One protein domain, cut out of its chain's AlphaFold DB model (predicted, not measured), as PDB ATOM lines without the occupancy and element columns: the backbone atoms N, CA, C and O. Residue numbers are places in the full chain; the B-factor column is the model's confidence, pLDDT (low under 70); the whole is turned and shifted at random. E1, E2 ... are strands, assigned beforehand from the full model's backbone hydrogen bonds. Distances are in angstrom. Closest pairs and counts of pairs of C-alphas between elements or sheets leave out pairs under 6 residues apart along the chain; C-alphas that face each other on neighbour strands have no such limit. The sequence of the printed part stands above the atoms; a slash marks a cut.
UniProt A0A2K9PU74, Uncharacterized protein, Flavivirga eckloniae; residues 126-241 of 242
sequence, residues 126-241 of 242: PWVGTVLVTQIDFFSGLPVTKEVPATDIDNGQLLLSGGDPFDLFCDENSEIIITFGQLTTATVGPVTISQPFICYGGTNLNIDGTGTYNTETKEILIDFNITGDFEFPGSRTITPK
ATOM      1  N   PRO A 126      11.383  30.519 -10.060       94.06
ATOM      2  CA  PRO A 126      11.195  29.461  -9.075       94.06
ATOM      3  C   PRO A 126       9.752  29.317  -8.590       94.06
ATOM      4  O   PRO A 126       9.380  28.222  -8.188       94.06
ATOM      5  N   TRP A 127       8.948  30.385  -8.625       95.88
ATOM      6  CA  TRP A 127       7.580  30.412  -8.099       95.88
ATOM      7  C   TRP A 127       6.498  30.370  -9.182       95.88
ATOM      8  O   TRP A 127       5.321  30.509  -8.862       95.88
ATOM      9  N   VAL A 128       6.856  30.161 -10.452       95.62
ATOM     10  CA  VAL A 128       5.882  30.016 -11.544       95.62
ATOM     11  C   VAL A 128       5.329  28.588 -11.581       95.62
ATOM     12  O   VAL A 128       6.066  27.613 -11.448       95.62
ATOM     13  N   GLY A 129       4.020  28.449 -11.800       95.75
ATOM     14  CA  GLY A 129       3.320  27.168 -11.874       95.75
ATOM     15  C   GLY A 129       2.325  27.003 -10.733       95.75
ATOM     16  O   GLY A 129       1.279  27.646 -10.714       95.75
ATOM     17  N   THR A 130       2.601  26.097  -9.799       96.69
ATOM     18  CA  THR A 130       1.796  25.928  -8.581       96.69
ATOM     19  C   THR A 130       2.671  26.201  -7.372       96.69
ATOM     20  O   THR A 130       3.760  25.643  -7.257       96.69
ATOM     21  N   VAL A 131       2.183  27.033  -6.459       97.69
ATOM     22  CA  VAL A 131       2.823  27.300  -5.172       97.69
ATOM     23  C   VAL A 131       1.983  26.746  -4.030       97.69
ATOM     24  O   VAL A 131       0.774  26.549  -4.144       97.69
ATOM     25  N   LEU A 132       2.648  26.488  -2.917       96.88
ATOM     26  CA  LEU A 132       2.081  26.099  -1.644       96.88
ATOM     27  C   LEU A 132       2.016  27.337  -0.752       96.88
ATOM     28  O   LEU A 132       3.041  27.825  -0.284       96.88
ATOM     29  N   VAL A 133       0.811  27.844  -0.510       96.88
ATOM     30  CA  VAL A 133       0.567  28.941   0.431       96.88
ATOM     31  C   VAL A 133       0.241  28.339   1.790       96.88
ATOM     32  O   VAL A 133      -0.774  27.662   1.951       96.88
ATOM     33  N   THR A 134       1.112  28.569   2.767       95.75
ATOM     34  CA  THR A 134       1.003  28.039   4.127       95.75
ATOM     35  C   THR A 134       0.659  29.147   5.116       95.75
ATOM     36  O   THR A 134       1.253  30.227   5.100       95.75
ATOM     37  N   GLN A 135      -0.293  28.859   6.000       93.06
ATOM     38  CA  GLN A 135      -0.711  29.710   7.113       93.06
ATOM     39  C   GLN A 135      -0.820  28.893   8.398       93.06
ATOM     40  O   GLN A 135      -0.944  27.673   8.346       93.06
ATOM     41  N   ILE A 136      -0.833  29.557   9.554       89.56
ATOM     42  CA  ILE A 136      -1.221  28.914  10.813       89.56
ATOM     43  C   ILE A 136      -2.734  29.034  10.968       89.56
ATOM     44  O   ILE A 136      -3.269  30.141  11.009       89.56
ATOM     45  N   ASP A 137      -3.421  27.899  11.058       85.75
ATOM     46  CA  ASP A 137      -4.857  27.873  11.309       85.75
ATOM     47  C   ASP A 137      -5.165  28.380  12.723       85.75
ATOM     48  O   ASP A 137      -4.582  27.934  13.713       85.75
ATOM     49  N   PHE A 138      -6.103  29.322  12.815       80.38
ATOM     50  CA  PHE A 138      -6.405  30.025  14.060       80.38
ATOM     51  C   PHE A 138      -6.970  29.101  15.150       80.38
ATOM     52  O   PHE A 138      -6.742  29.333  16.337       80.38
ATOM     53  N   PHE A 139      -7.705  28.052  14.770       82.25
ATOM     54  CA  PHE A 139      -8.386  27.174  15.722       82.25
ATOM     55  C   PHE A 139      -7.497  26.035  16.222       82.25
ATOM     56  O   PHE A 139      -7.555  25.673  17.396       82.25
ATOM     57  N   SER A 140      -6.690  25.459  15.336       88.50
ATOM     58  CA  SER A 140      -5.822  24.318  15.630       88.50
ATOM     59  C   SER A 140      -4.397  24.724  16.002       88.50
ATOM     60  O   SER A 140      -3.699  23.938  16.643       88.50
ATOM     61  N   GLY A 141      -3.952  25.926  15.618       88.94
ATOM     62  CA  GLY A 141      -2.563  26.364  15.756       88.94
ATOM     63  C   GLY A 141      -1.584  25.568  14.888       88.94
ATOM     64  O   GLY A 141      -0.375  25.645  15.104       88.94
ATOM     65  N   LEU A 142      -2.089  24.773  13.941       91.81
ATOM     66  CA  LEU A 142      -1.290  23.946  13.043       91.81
ATOM     67  C   LEU A 142      -1.124  24.629  11.681       91.81
ATOM     68  O   LEU A 142      -2.006  25.381  11.261       91.81
ATOM     69  N   PRO A 143      -0.014  24.364  10.969       92.06
ATOM     70  CA  PRO A 143       0.141  24.837   9.607       92.06
ATOM     71  C   PRO A 143      -0.878  24.158   8.686       92.06
ATOM     72  O   PRO A 143      -1.048  22.937   8.712       92.06
ATOM     73  N   VAL A 144      -1.528  24.962   7.852       92.81
ATOM     74  CA  VAL A 144      -2.409  24.529   6.769       92.81
ATOM     75  C   VAL A 144      -1.856  25.089   5.470       92.81
ATOM     76  O   VAL A 144      -1.481  26.259   5.408       92.81
ATOM     77  N   THR A 145      -1.813  24.247   4.442       94.44
ATOM     78  CA  THR A 145      -1.248  24.581   3.136       94.44
ATOM     79  C   THR A 145      -2.306  24.440   2.053       94.44
ATOM     80  O   THR A 145      -3.062  23.467   2.034       94.44
ATOM     81  N   LYS A 146      -2.329  25.400   1.131       93.19
ATOM     82  CA  LYS A 146      -3.184  25.416  -0.053       93.19
ATOM     83  C   LYS A 146      -2.334  25.494  -1.312       93.19
ATOM     84  O   LYS A 146      -1.349  26.226  -1.356       93.19
ATOM     85  N   GLU A 147      -2.736  24.759  -2.340       95.31
ATOM     86  CA  GLU A 147      -2.150  24.889  -3.672       95.31
ATOM     87  C   GLU A 147      -2.776  26.072  -4.405       95.31
ATOM     88  O   GLU A 147      -4.001  26.187  -4.477       95.31
ATOM     89  N   VAL A 148      -1.931  26.942  -4.946       96.06
ATOM     90  CA  VAL A 148      -2.343  28.171  -5.615       96.06
ATOM     91  C   VAL A 148      -1.595  28.287  -6.945       96.06
ATOM     92  O   VAL A 148      -0.365  28.216  -6.957       96.06
ATOM     93  N   PRO A 149      -2.298  28.433  -8.078       96.38
ATOM     94  CA  PRO A 149      -1.672  28.769  -9.350       96.38
ATOM     95  C   PRO A 149      -0.934  30.110  -9.280       96.38
ATOM     96  O   PRO A 149      -1.480  31.100  -8.793       96.38
ATOM     97  N   ALA A 150       0.284  30.139  -9.811       97.06
ATOM     98  CA  ALA A 150       1.161  31.299  -9.815       97.06
ATOM     99  C   ALA A 150       1.699  31.554 -11.228       97.06
ATOM    100  O   ALA A 150       2.226  30.647 -11.874       97.06
ATOM    101  N   THR A 151       1.545  32.778 -11.722       96.50
ATOM    102  CA  THR A 151       1.940  33.172 -13.081       96.50
ATOM    103  C   THR A 151       2.837  34.397 -13.023       96.50
ATOM    104  O   THR A 151       2.559  35.326 -12.268       96.50
ATOM    105  N   ASP A 152       3.909  34.398 -13.810       95.06
ATOM    106  CA  ASP A 152       4.721  35.594 -14.040       95.06
ATOM    107  C   ASP A 152       3.934  36.571 -14.922       95.06
ATOM    108  O   ASP A 152       3.434  36.180 -15.979       95.06
ATOM    109  N   ILE A 153       3.776  37.811 -14.460       92.25
ATOM    110  CA  ILE A 153       3.096  38.882 -15.205       92.25
ATOM    111  C   ILE A 153       4.068  40.001 -15.611       92.25
ATOM    112  O   ILE A 153       3.645  41.132 -15.849       92.25
ATOM    113  N   ASP A 154       5.350  39.645 -15.726       80.56
ATOM    114  CA  ASP A 154       6.493  40.492 -16.051       80.56
ATOM    115  C   ASP A 154       6.851  41.505 -14.947       80.56
ATOM    116  O   ASP A 154       6.144  41.703 -13.957       80.56
ATOM    117  N   ASN A 155       8.016  42.148 -15.091       78.81
ATOM    118  CA  ASN A 155       8.533  43.176 -14.175       78.81
ATOM    119  C   ASN A 155       8.712  42.717 -12.717       78.81
ATOM    120  O   ASN A 155       8.553  43.505 -11.784       78.81
ATOM    121  N   GLY A 156       9.065  41.445 -12.508       89.25
ATOM    122  CA  GLY A 156       9.268  40.896 -11.166       89.25
ATOM    123  C   GLY A 156       7.966  40.801 -10.369       89.25
ATOM    124  O   GLY A 156       7.987  40.938  -9.146       89.25
ATOM    125  N   GLN A 157       6.831  40.610 -11.043       95.00
ATOM    126  CA  GLN A 157       5.531  40.441 -10.409       95.00
ATOM    127  C   GLN A 157       5.012  39.014 -10.592       95.00
ATOM    128  O   GLN A 157       5.021  38.457 -11.686       95.00
ATOM    129  N   LEU A 158       4.514  38.434  -9.500       96.75
ATOM    130  CA  LEU A 158       3.922  37.104  -9.471       96.75
ATOM    131  C   LEU A 158       2.432  37.211  -9.142       96.75
ATOM    132  O   LEU A 158       2.060  37.648  -8.052       96.75
ATOM    133  N   LEU A 159       1.587  36.785 -10.076       95.81
ATOM    134  CA  LEU A 159       0.142  36.695  -9.913       95.81
ATOM    135  C   LEU A 159      -0.241  35.351  -9.299       95.81
ATOM    136  O   LEU A 159      -0.099  34.308  -9.936       95.81
ATOM    137  N   LEU A 160      -0.796  35.384  -8.096       95.38
ATOM    138  CA  LEU A 160      -1.480  34.264  -7.467       95.38
ATOM    139  C   LEU A 160      -2.971  34.334  -7.795       95.38
ATOM    140  O   LEU A 160      -3.629  35.328  -7.489       95.38
ATOM    141  N   SER A 161      -3.504  33.274  -8.397       92.19
ATOM    142  CA  SER A 161      -4.883  33.224  -8.904       92.19
ATOM    143  C   SER A 161      -5.618  31.962  -8.434       92.19
ATOM    144  O   SER A 161      -5.108  31.198  -7.615       92.19
ATOM    145  N   GLY A 162      -6.834  31.731  -8.939       82.25
ATOM    146  CA  GLY A 162      -7.578  30.491  -8.689       82.25
ATOM    147  C   GLY A 162      -8.419  30.492  -7.411       82.25
ATOM    148  O   GLY A 162      -8.495  29.470  -6.725       82.25
ATOM    149  N   GLY A 163      -9.055  31.617  -7.080       81.81
ATOM    150  CA  GLY A 163     -10.020  31.694  -5.985       81.81
ATOM    151  C   GLY A 163      -9.594  32.656  -4.905       81.81
ATOM    152  O   GLY A 163      -9.532  33.849  -5.123       81.81
ATOM    153  N   ASP A 164      -9.324  32.127  -3.722       86.69
ATOM    154  CA  ASP A 164      -8.884  32.910  -2.575       86.69
ATOM    155  C   ASP A 164      -7.463  32.482  -2.181       86.69
ATOM    156  O   ASP A 164      -7.313  31.536  -1.397       86.69
ATOM    157  N   PRO A 165      -6.406  33.074  -2.775       89.69
ATOM    158  CA  PRO A 165      -5.026  32.633  -2.570       89.69
ATOM    159  C   PRO A 165      -4.610  32.597  -1.102       89.69
ATOM    160  O   PRO A 165      -3.838  31.728  -0.699       89.69
ATOM    161  N   PHE A 166      -5.119  33.539  -0.306       90.31
ATOM    162  CA  PHE A 166      -4.751  33.716   1.094       90.31
ATOM    163  C   PHE A 166      -5.836  33.233   2.062       90.31
ATOM    164  O   PHE A 166      -5.639  33.404   3.259       90.31
ATOM    165  N   ASP A 167      -6.913  32.598   1.595       85.31
ATOM    166  CA  ASP A 167      -8.014  32.105   2.444       85.31
ATOM    167  C   ASP A 167      -8.610  33.218   3.333       85.31
ATOM    168  O   ASP A 167      -8.743  33.104   4.549       85.31
ATOM    169  N   LEU A 168      -8.893  34.357   2.701       81.12
ATOM    170  CA  LEU A 168      -9.478  35.566   3.277       81.12
ATOM    171  C   LEU A 168     -11.023  35.565   3.253       81.12
ATOM    172  O   LEU A 168     -11.637  36.576   3.590       81.12
ATOM    173  N   PHE A 169     -11.645  34.434   2.902       78.00
ATOM    174  CA  PHE A 169     -13.086  34.233   2.703       78.00
ATOM    175  C   PHE A 169     -13.677  35.054   1.543       78.00
ATOM    176  O   PHE A 169     -14.775  35.611   1.645       78.00
ATOM    177  N   CYS A 170     -12.948  35.140   0.431       74.25
ATOM    178  CA  CYS A 170     -13.299  35.990  -0.714       74.25
ATOM    179  C   CYS A 170     -13.804  35.167  -1.917       74.25
ATOM    180  O   CYS A 170     -13.843  33.938  -1.860       74.25
ATOM    181  N   ASP A 171     -14.319  35.838  -2.958       67.69
ATOM    182  CA  ASP A 171     -14.943  35.178  -4.122       67.69
ATOM    183  C   ASP A 171     -13.941  34.295  -4.897       67.69
ATOM    184  O   ASP A 171     -12.725  34.460  -4.793       67.69
ATOM    185  N   GLU A 172     -14.457  33.394  -5.736       67.44
ATOM    186  CA  GLU A 172     -13.721  32.474  -6.610       67.44
ATOM    187  C   GLU A 172     -12.813  33.169  -7.650       67.44
ATOM    188  O   GLU A 172     -12.065  32.493  -8.355       67.44
ATOM    189  N   ASN A 173     -12.824  34.502  -7.733       74.00
ATOM    190  CA  ASN A 173     -12.031  35.290  -8.684       74.00
ATOM    191  C   ASN A 173     -10.995  36.204  -8.014       74.00
ATOM    192  O   ASN A 173     -10.524  37.154  -8.636       74.00
ATOM    193  N   SER A 174     -10.678  35.982  -6.740       80.75
ATOM    194  CA  SER A 174      -9.735  36.844  -6.035       80.75
ATOM    195  C   SER A 174      -8.287  36.546  -6.457       80.75
ATOM    196  O   SER A 174      -7.874  35.400  -6.645       80.75
ATOM    197  N   GLU A 175      -7.490  37.594  -6.620       90.38
ATOM    198  CA  GLU A 175      -6.109  37.498  -7.096       90.38
ATOM    199  C   GLU A 175      -5.187  38.302  -6.187       90.38
ATOM    200  O   GLU A 175      -5.585  39.338  -5.656       90.38
ATOM    201  N   ILE A 176      -3.952  37.834  -6.010       93.06
ATOM    202  CA  ILE A 176      -2.912  38.527  -5.246       93.06
ATOM    203  C   ILE A 176      -1.683  38.682  -6.134       93.06
ATOM    204  O   ILE A 176      -1.148  37.700  -6.635       93.06
ATOM    205  N   ILE A 177      -1.209  39.909  -6.291       95.19
ATOM    206  CA  ILE A 177       0.007  40.255  -7.014       95.19
ATOM    207  C   ILE A 177       1.100  40.528  -5.989       95.19
ATOM    208  O   ILE A 177       1.025  41.475  -5.202       95.19
ATOM    209  N   ILE A 178       2.137  39.700  -6.023       97.06
ATOM    210  CA  ILE A 178       3.350  39.887  -5.235       97.06
ATOM    211  C   ILE A 178       4.376  40.578  -6.121       97.06
ATOM    212  O   ILE A 178       4.751  40.053  -7.164       97.06
ATOM    213  N   THR A 179       4.844  41.749  -5.701       96.75
ATOM    214  CA  THR A 179       5.907  42.483  -6.394       96.75
ATOM    215  C   THR A 179       7.238  42.215  -5.707       96.75
ATOM    216  O   THR A 179       7.372  42.433  -4.502       96.75
ATOM    217  N   PHE A 180       8.225  41.748  -6.461       96.69
ATOM    218  CA  PHE A 180       9.567  41.474  -5.971       96.69
ATOM    219  C   PHE A 180      10.450  42.707  -6.145       96.69
ATOM    220  O   PHE A 180      10.474  43.344  -7.196       96.69
ATOM    221  N   GLY A 181      11.209  43.042  -5.106       93.69
ATOM    222  CA  GLY A 181      12.274  44.030  -5.196       93.69
ATOM    223  C   GLY A 181      13.637  43.387  -5.425       93.69
ATOM    224  O   GLY A 181      13.803  42.175  -5.350       93.69
ATOM    225  N   GLN A 182      14.639  44.226  -5.662       91.75
ATOM    226  CA  GLN A 182      16.020  43.781  -5.832       91.75
ATOM    227  C   GLN A 182      16.560  43.095  -4.576       91.75
ATOM    228  O   GLN A 182      16.223  43.467  -3.448       91.75
ATOM    229  N   LEU A 183      17.462  42.134  -4.774       90.81
ATOM    230  CA  LEU A 183      18.171  41.494  -3.676       90.81
ATOM    231  C   LEU A 183      18.885  42.548  -2.808       90.81
ATOM    232  O   LEU A 183      19.641  43.385  -3.297       90.81
ATOM    233  N   THR A 184      18.645  42.497  -1.500       88.69
ATOM    234  CA  THR A 184      19.324  43.344  -0.498       88.69
ATOM    235  C   THR A 184      20.556  42.659   0.090       88.69
ATOM    236  O   THR A 184      21.394  43.296   0.726       88.69
ATOM    237  N   THR A 185      20.674  41.351  -0.136       89.00
ATOM    238  CA  THR A 185      21.825  40.509   0.210       89.00
ATOM    239  C   THR A 185      22.158  39.597  -0.975       89.00
ATOM    240  O   THR A 185      21.605  39.768  -2.051       89.00
ATOM    241  N   ALA A 186      23.040  38.609  -0.814       85.62
ATOM    242  CA  ALA A 186      23.341  37.672  -1.900       85.62
ATOM    243  C   ALA A 186      22.143  36.791  -2.314       85.62
ATOM    244  O   ALA A 186      22.100  36.334  -3.452       85.62
ATOM    245  N   THR A 187      21.195  36.531  -1.404       91.44
ATOM    246  CA  THR A 187      20.101  35.564  -1.624       91.44
ATOM    247  C   THR A 187      18.722  36.062  -1.207       91.44
ATOM    248  O   THR A 187      17.729  35.448  -1.579       91.44
ATOM    249  N   VAL A 188      18.630  37.163  -0.457       94.00
ATOM    250  CA  VAL A 188      17.361  37.690   0.069       94.00
ATOM    251  C   VAL A 188      17.024  39.036  -0.561       94.00
ATOM    252  O   VAL A 188      17.868  39.937  -0.582       94.00
ATOM    253  N   GLY A 189      15.778  39.193  -1.004       95.50
ATOM    254  CA  GLY A 189      15.204  40.458  -1.465       95.50
ATOM    255  C   GLY A 189      13.824  40.709  -0.850       95.50
ATOM    256  O   GLY A 189      13.254  39.808  -0.232       95.50
ATOM    257  N   PRO A 190      13.292  41.936  -0.942       97.31
ATOM    258  CA  PRO A 190      11.992  42.274  -0.394       97.31
ATOM    259  C   PRO A 190      10.870  41.850  -1.347       97.31
ATOM    260  O   PRO A 190      11.060  41.791  -2.561       97.31
ATOM    261  N   VAL A 191       9.683  41.625  -0.796       97.81
ATOM    262  CA  VAL A 191       8.433  41.546  -1.561       97.81
ATOM    263  C   VAL A 191       7.406  42.516  -0.995       97.81
ATOM    264  O   VAL A 191       7.436  42.834   0.199       97.81
ATOM    265  N   THR A 192       6.479  42.963  -1.833       97.44
ATOM    266  CA  THR A 192       5.338  43.784  -1.424       97.44
ATOM    267  C   THR A 192       4.037  43.305  -2.060       97.44
ATOM    268  O   THR A 192       4.030  42.710  -3.137       97.44
ATOM    269  N   ILE A 193       2.927  43.592  -1.385       96.38
ATOM    270  CA  ILE A 193       1.567  43.544  -1.925       96.38
ATOM    271  C   ILE A 193       0.955  44.916  -1.644       96.38
ATOM    272  O   ILE A 193       1.091  45.424  -0.533       96.38
ATOM    273  N   SER A 194       0.302  45.522  -2.628       95.12
ATOM    274  CA  SER A 194      -0.544  46.699  -2.418       95.12
ATOM    275  C   SER A 194      -1.582  46.742  -3.526       95.12
ATOM    276  O   SER A 194      -1.270  47.060  -4.675       95.12
ATOM    277  N   GLN A 195      -2.806  46.332  -3.209       91.69
ATOM    278  CA  GLN A 195      -3.881  46.274  -4.191       91.69
ATOM    279  C   GLN A 195      -5.260  46.327  -3.533       91.69
ATOM    280  O   GLN A 195      -5.423  45.886  -2.387       91.69
ATOM    281  N   PRO A 196      -6.277  46.799  -4.271       89.38
ATOM    282  CA  PRO A 196      -7.651  46.534  -3.897       89.38
ATOM    283  C   PRO A 196      -7.937  45.032  -3.979       89.38
ATOM    284  O   PRO A 196      -7.375  44.299  -4.798       89.38
ATOM    285  N   PHE A 197      -8.850  44.586  -3.131       79.75
ATOM    286  CA  PHE A 197      -9.266  43.201  -3.034       79.75
ATOM    287  C   PHE A 197     -10.757  43.146  -2.691       79.75
ATOM    288  O   PHE A 197     -11.218  43.835  -1.781       79.75
ATOM    289  N   ILE A 198     -11.531  42.376  -3.458       74.94
ATOM    290  CA  ILE A 198     -12.992  42.318  -3.322       74.94
ATOM    291  C   ILE A 198     -13.371  40.989  -2.683       74.94
ATOM    292  O   ILE A 198     -13.083  39.927  -3.228       74.94
ATOM    293  N   CYS A 199     -14.063  41.055  -1.551       75.38
ATOM    294  CA  CYS A 199     -14.520  39.870  -0.831       75.38
ATOM    295  C   CYS A 199     -16.032  39.671  -0.933       75.38
ATOM    296  O   CYS A 199     -16.772  40.499  -1.482       75.38
ATOM    297  N   TYR A 200     -16.495  38.529  -0.420       69.56
ATOM    298  CA  TYR A 200     -17.893  38.128  -0.491       69.56
ATOM    299  C   TYR A 200     -18.820  39.225   0.061       69.56
ATOM    300  O   TYR A 200     -18.629  39.720   1.168       69.56
ATOM    301  N   GLY A 201     -19.836  39.608  -0.720       69.81
ATOM    302  CA  GLY A 201     -20.746  40.713  -0.386       69.81
ATOM    303  C   GLY A 201     -20.411  42.054  -1.051       69.81
ATOM    304  O   GLY A 201     -21.151  43.014  -0.853       69.81
ATOM    305  N   GLY A 202     -19.357  42.116  -1.875       72.06
ATOM    306  CA  GLY A 202     -18.986  43.318  -2.633       72.06
ATOM    307  C   GLY A 202     -18.248  44.365  -1.799       72.06
ATOM    308  O   GLY A 202     -18.174  45.528  -2.194       72.06
ATOM    309  N   THR A 203     -17.723  43.964  -0.642       78.75
ATOM    310  CA  THR A 203     -16.897  44.823   0.200       78.75
ATOM    311  C   THR A 203     -15.554  45.062  -0.479       78.75
ATOM    312  O   THR A 203     -14.831  44.115  -0.794       78.75
ATOM    313  N   ASN A 204     -15.229  46.338  -0.684       81.44
ATOM    314  CA  ASN A 204     -13.922  46.758  -1.166       81.44
ATOM    315  C   ASN A 204     -12.966  46.837   0.018       81.44
ATOM    316  O   ASN A 204     -13.160  47.647   0.927       81.44
ATOM    317  N   LEU A 205     -11.936  46.010  -0.016       87.00
ATOM    318  CA  LEU A 205     -10.838  46.026   0.934       87.00
ATOM    319  C   LEU A 205      -9.560  46.399   0.201       87.00
ATOM    320  O   LEU A 205      -9.488  46.321  -1.026       87.00
ATOM    321  N   ASN A 206      -8.536  46.746   0.964       90.62
ATOM    322  CA  ASN A 206      -7.174  46.814   0.464       90.62
ATOM    323  C   ASN A 206      -6.317  45.825   1.240       90.62
ATOM    324  O   ASN A 206      -6.464  45.699   2.457       90.62
ATOM    325  N   ILE A 207      -5.424  45.145   0.530       92.50
ATOM    326  CA  ILE A 207      -4.351  44.365   1.132       92.50
ATOM    327  C   ILE A 207      -3.039  45.101   0.908       92.50
ATOM    328  O   ILE A 207      -2.660  45.373  -0.231       92.50
ATOM    329  N   ASP A 208      -2.346  45.390   2.004       96.06
ATOM    330  CA  ASP A 208      -1.013  45.974   1.996       96.06
ATOM    331  C   ASP A 208      -0.079  45.074   2.799       96.06
ATOM    332  O   ASP A 208      -0.324  44.787   3.974       96.06
ATOM    333  N   GLY A 209       0.988  44.606   2.165       96.44
ATOM    334  CA  GLY A 209       1.916  43.659   2.759       96.44
ATOM    335  C   GLY A 209       3.357  43.904   2.364       96.44
ATOM    336  O   GLY A 209       3.660  44.430   1.293       96.44
ATOM    337  N   THR A 210       4.252  43.500   3.251       98.06
ATOM    338  CA  THR A 210       5.698  43.550   3.052       98.06
ATOM    339  C   THR A 210       6.317  42.261   3.547       98.06
ATOM    340  O   THR A 210       5.846  41.662   4.514       98.06
ATOM    341  N   GLY A 211       7.397  41.845   2.909       97.88
ATOM    342  CA  GLY A 211       8.022  40.578   3.222       97.88
ATOM    343  C   GLY A 211       9.390  40.425   2.591       97.88
ATOM    344  O   GLY A 211       9.971  41.389   2.088       97.88
ATOM    345  N   THR A 212       9.885  39.195   2.581       97.94
ATOM    346  CA  THR A 212      11.114  38.833   1.879       97.94
ATOM    347  C   THR A 212      10.942  37.560   1.077       97.94
ATOM    348  O   THR A 212      10.222  36.657   1.493       97.94
ATOM    349  N   TYR A 213      11.673  37.455  -0.023       97.56
ATOM    350  CA  TYR A 213      11.913  36.198  -0.717       97.56
ATOM    351  C   TYR A 213      13.374  35.785  -0.551       97.56
ATOM    352  O   TYR A 213      14.253  36.634  -0.375       97.56
ATOM    353  N   ASN A 214      13.639  34.484  -0.615       96.12
ATOM    354  CA  ASN A 214      14.983  33.930  -0.564       96.12
ATOM    355  C   ASN A 214      15.198  32.958  -1.730       96.12
ATOM    356  O   ASN A 214      14.466  31.982  -1.880       96.12
ATOM    357  N   THR A 215      16.208  33.220  -2.558       92.75
ATOM    358  CA  THR A 215      16.488  32.457  -3.786       92.75
ATOM    359  C   THR A 215      17.094  31.077  -3.529       92.75
ATOM    360  O   THR A 215      16.975  30.192  -4.373       92.75
ATOM    361  N   GLU A 216      17.722  30.864  -2.370       93.69
ATOM    362  CA  GLU A 216      18.328  29.584  -1.985       93.69
ATOM    363  C   GLU A 216      17.283  28.627  -1.402       93.69
ATOM    364  O   GLU A 216      17.172  27.481  -1.832       93.69
ATOM    365  N   THR A 217      16.484  29.110  -0.449       95.69
ATOM    366  CA  THR A 217      15.412  28.319   0.190       95.69
ATOM    367  C   THR A 217      14.143  28.244  -0.660       95.69
ATOM    368  O   THR A 217      13.324  27.355  -0.449       95.69
ATOM    369  N   LYS A 218      13.993  29.153  -1.633       95.81
ATOM    370  CA  LYS A 218      12.785  29.346  -2.450       95.81
ATOM    371  C   LYS A 218      11.546  29.701  -1.622       95.81
ATOM    372  O   LYS A 218      10.420  29.425  -2.024       95.81
ATOM    373  N   GLU A 219      11.737  30.336  -0.472       96.88
ATOM    374  CA  GLU A 219      10.646  30.771   0.398       96.88
ATOM    375  C   GLU A 219      10.324  32.248   0.175       96.88
ATOM    376  O   GLU A 219      11.227  33.082   0.082       96.88
ATOM    377  N   ILE A 220       9.031  32.575   0.142       98.19
ATOM    378  CA  ILE A 220       8.518  33.935   0.314       98.19
ATOM    379  C   ILE A 220       7.810  33.986   1.661       98.19
ATOM    380  O   ILE A 220       6.937  33.168   1.944       98.19
ATOM    381  N   LEU A 221       8.171  34.961   2.482       97.75
ATOM    382  CA  LEU A 221       7.515  35.268   3.745       97.75
ATOM    383  C   LEU A 221       6.880  36.637   3.605       97.75
ATOM    384  O   LEU A 221       7.592  37.592   3.301       97.75
ATOM    385  N   ILE A 222       5.572  36.736   3.814       97.75
ATOM    386  CA  ILE A 222       4.859  38.004   3.709       97.75
ATOM    387  C   ILE A 222       3.930  38.219   4.891       97.75
ATOM    388  O   ILE A 222       3.077  37.383   5.181       97.75
ATOM    389  N   ASP A 223       4.083  39.376   5.524       97.06
ATOM    390  CA  ASP A 223       3.144  39.897   6.504       97.06
ATOM    391  C   ASP A 223       2.304  40.978   5.831       97.06
ATOM    392  O   ASP A 223       2.821  41.822   5.094       97.06
ATOM    393  N   PHE A 224       0.999  40.957   6.060       95.25
ATOM    394  CA  PHE A 224       0.067  41.876   5.424       95.25
ATOM    395  C   PHE A 224      -1.019  42.328   6.388       95.25
ATOM    396  O   PHE A 224      -1.310  41.671   7.386       95.25
ATOM    397  N   ASN A 225      -1.636  43.455   6.062       94.06
ATOM    398  CA  ASN A 225      -2.829  43.958   6.713       94.06
ATOM    399  C   ASN A 225      -3.929  44.108   5.673       94.06
ATOM    400  O   ASN A 225      -3.707  44.647   4.587       94.06
ATOM    401  N   ILE A 226      -5.120  43.650   6.033       91.06
ATOM    402  CA  ILE A 226      -6.345  43.994   5.327       91.06
ATOM    403  C   ILE A 226      -6.905  45.264   5.957       91.06
ATOM    404  O   ILE A 226      -6.949  45.365   7.183       91.06
ATOM    405  N   THR A 227      -7.314  46.224   5.134       90.31
ATOM    406  CA  THR A 227      -7.968  47.465   5.568       90.31
ATOM    407  C   THR A 227      -9.266  47.701   4.796       90.31
ATOM    408  O   THR A 227      -9.433  47.210   3.678       90.31
ATOM    409  N   GLY A 228     -10.202  48.444   5.394       86.19
ATOM    410  CA  GLY A 228     -11.528  48.710   4.830       86.19
ATOM    411  C   GLY A 228     -12.616  48.608   5.895       86.19
ATOM    412  O   GLY A 228     -12.482  49.175   6.977       86.19
ATOM    413  N   ASP A 229     -13.683  47.863   5.600       80.50
ATOM    414  CA  ASP A 229     -14.789  47.629   6.545       80.50
ATOM    415  C   ASP A 229     -14.364  46.803   7.773       80.50
ATOM    416  O   ASP A 229     -15.011  46.844   8.822       80.50
ATOM    417  N   PHE A 230     -13.271  46.053   7.648       77.88
ATOM    418  CA  PHE A 230     -12.630  45.319   8.727       77.88
ATOM    419  C   PHE A 230     -11.115  45.359   8.565       77.88
ATOM    420  O   PHE A 230     -10.593  45.425   7.452       77.88
ATOM    421  N   GLU A 231     -10.420  45.300   9.697       84.38
ATOM    422  CA  GLU A 231      -8.965  45.300   9.751       84.38
ATOM    423  C   GLU A 231      -8.475  44.032  10.430       84.38
ATOM    424  O   GLU A 231      -8.868  43.726  11.561       84.38
ATOM    425  N   PHE A 232      -7.604  43.294   9.751       87.19
ATOM    426  CA  PHE A 232      -6.886  42.197  10.381       87.19
ATOM    427  C   PHE A 232      -5.505  41.995   9.749       87.19
ATOM    428  O   PHE A 232      -5.354  42.131   8.530       87.19
ATOM    429  N   PRO A 233      -4.497  41.653  10.567       92.50
ATOM    430  CA  PRO A 233      -3.194  41.249  10.074       92.50
ATOM    431  C   PRO A 233      -3.203  39.773   9.661       92.50
ATOM    432  O   PRO A 233      -3.973  38.960  10.181       92.50
ATOM    433  N   GLY A 234      -2.282  39.404   8.782       92.12
ATOM    434  CA  GLY A 234      -2.009  38.023   8.419       92.12
ATOM    435  C   GLY A 234      -0.555  37.821   8.021       92.12
ATOM    436  O   GLY A 234       0.171  38.773   7.750       92.12
ATOM    437  N   SER A 235      -0.138  36.558   7.997       94.62
ATOM    438  CA  SER A 235       1.182  36.146   7.523       94.62
ATOM    439  C   SER A 235       1.047  34.903   6.651       94.62
ATOM    440  O   SER A 235       0.256  34.009   6.980       94.62
ATOM    441  N   ARG A 236       1.767  34.844   5.528       96.06
ATOM    442  CA  ARG A 236       1.839  33.660   4.658       96.06
ATOM    443  C   ARG A 236       3.288  33.298   4.365       96.06
ATOM    444  O   ARG A 236       4.122  34.166   4.111       96.06
ATOM    445  N   THR A 237       3.538  31.995   4.321       97.44
ATOM    446  CA  THR A 237       4.742  31.415   3.725       97.44
ATOM    447  C   THR A 237       4.367  30.802   2.387       97.44
ATOM    448  O   THR A 237       3.415  30.028   2.320       97.44
ATOM    449  N   ILE A 238       5.094  31.136   1.328       98.00
ATOM    450  CA  ILE A 238       4.825  30.657  -0.027       98.00
ATOM    451  C   ILE A 238       6.064  29.934  -0.537       98.00
ATOM    452  O   ILE A 238       7.161  30.495  -0.527       98.00
ATOM    453  N   THR A 239       5.885  28.697  -0.989       97.69
ATOM    454  CA  THR A 239       6.954  27.878  -1.572       97.69
ATOM    455  C   THR A 239       6.519  27.273  -2.902       97.69
ATOM    456  O   THR A 239       5.329  27.037  -3.104       97.69
ATOM    457  N   PRO A 240       7.438  27.010  -3.842       96.81
ATOM    458  CA  PRO A 240       7.116  26.265  -5.050       96.81
ATOM    459  C   PRO A 240       6.625  24.860  -4.702       96.81
ATOM    460  O   PRO A 240       7.146  24.224  -3.783       96.81
ATOM    461  N   LYS A 241       5.644  24.357  -5.451       94.25
ATOM    462  CA  LYS A 241       5.297  22.938  -5.419       94.25
ATOM    463  C   LYS A 241       6.303  22.180  -6.290       94.25
ATOM    464  O   LYS A 241       6.405  22.468  -7.480       94.25
TER     465      LYS A 241
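What this domain is: This is residues 126 to 241 of the 242 residues of an uncharacterized protein of Flavivirga eckloniae (UniProt A0A2K9PU74). The domain is a closed barrel of eight antiparallel strands, E1 to E8, ringed in chain order, with E8 coming back beside E1 to close it. The hairpin of E1 and E2 runs out past the ring at its link, residues 137 to 142, and the link from E3 to E4, residues 164 to 173, folds in at one end of the barrel. The eight strands form one meander, each strand the antiparallel neighbour of the one before, and the class is all strand. The printed part has 116 residues, with no named helix and 74 residues in the strands. It is compact, with a radius of gyration of the C-alphas of 13.7 A and spans of 43 by 32 by 23 A.

How they stand to each other: E5, residues 188 to 199, and E6, residues 203 to 214, form a hairpin at 166 degrees; N 191 and O 211 are 2.9 A apart, within hydrogen-bond range. On the other side of E6 lies E7, residues 219 to 227, with N 221 and O 212 at 2.8 A. E7 and E8, residues 232 to 240, form a hairpin at 155 degrees, with N 234 and O 224 at 2.8 A. E8 and E1, residues 129 to 136, are antiparallel at 139 degrees, with N 132 and O 239 at 2.7 A. E1 and E2, residues 143 to 152, form a hairpin, with N 131 and O 148 at 2.9 A. E2 bends by 54 degrees at residue 149, and its pairing is staggered: with E1 over residues 143 to 150, with E3, residues 157 to 163, over residues 150 to 152. N 159 of E3 and O 151 are 2.8 A apart. E3 and E4, residues 174 to 180, form a hairpin at 162 degrees, with N 160 and O 176 at 2.8 A. E4 pairs with E5 over residues 179 to 180, with N 179 and O 192 at 2.9 A. E5 bends by 63 degrees at residue 196. Among the pairs that stay apart are E1 and E5, and E3 and E7.

Where its parts are: E1 begins at C-alpha 129, (3.320, 27.168, -11.874), and measures 23.2 A; E2 measures 26.4 A. E5 measures 32.0 A. E6 begins at C-alpha 203, (-16.897, 44.823, 0.200), and measures 33.7 A. E7 measures 25.5 A; E8 measures 26.2 A and ends at C-alpha 240, (7.116, 26.265, -5.050). E3 and E4 have seven residues each.

The domain as a whole: The C-alphas of Ala 186 and Gly 201, 44.2 A apart, are the two farthest apart. The printed part has no cut, and no link is long. The mean pLDDT of the printed part is 90.4; residues 171 to 172 and 200 to 201 are under 70.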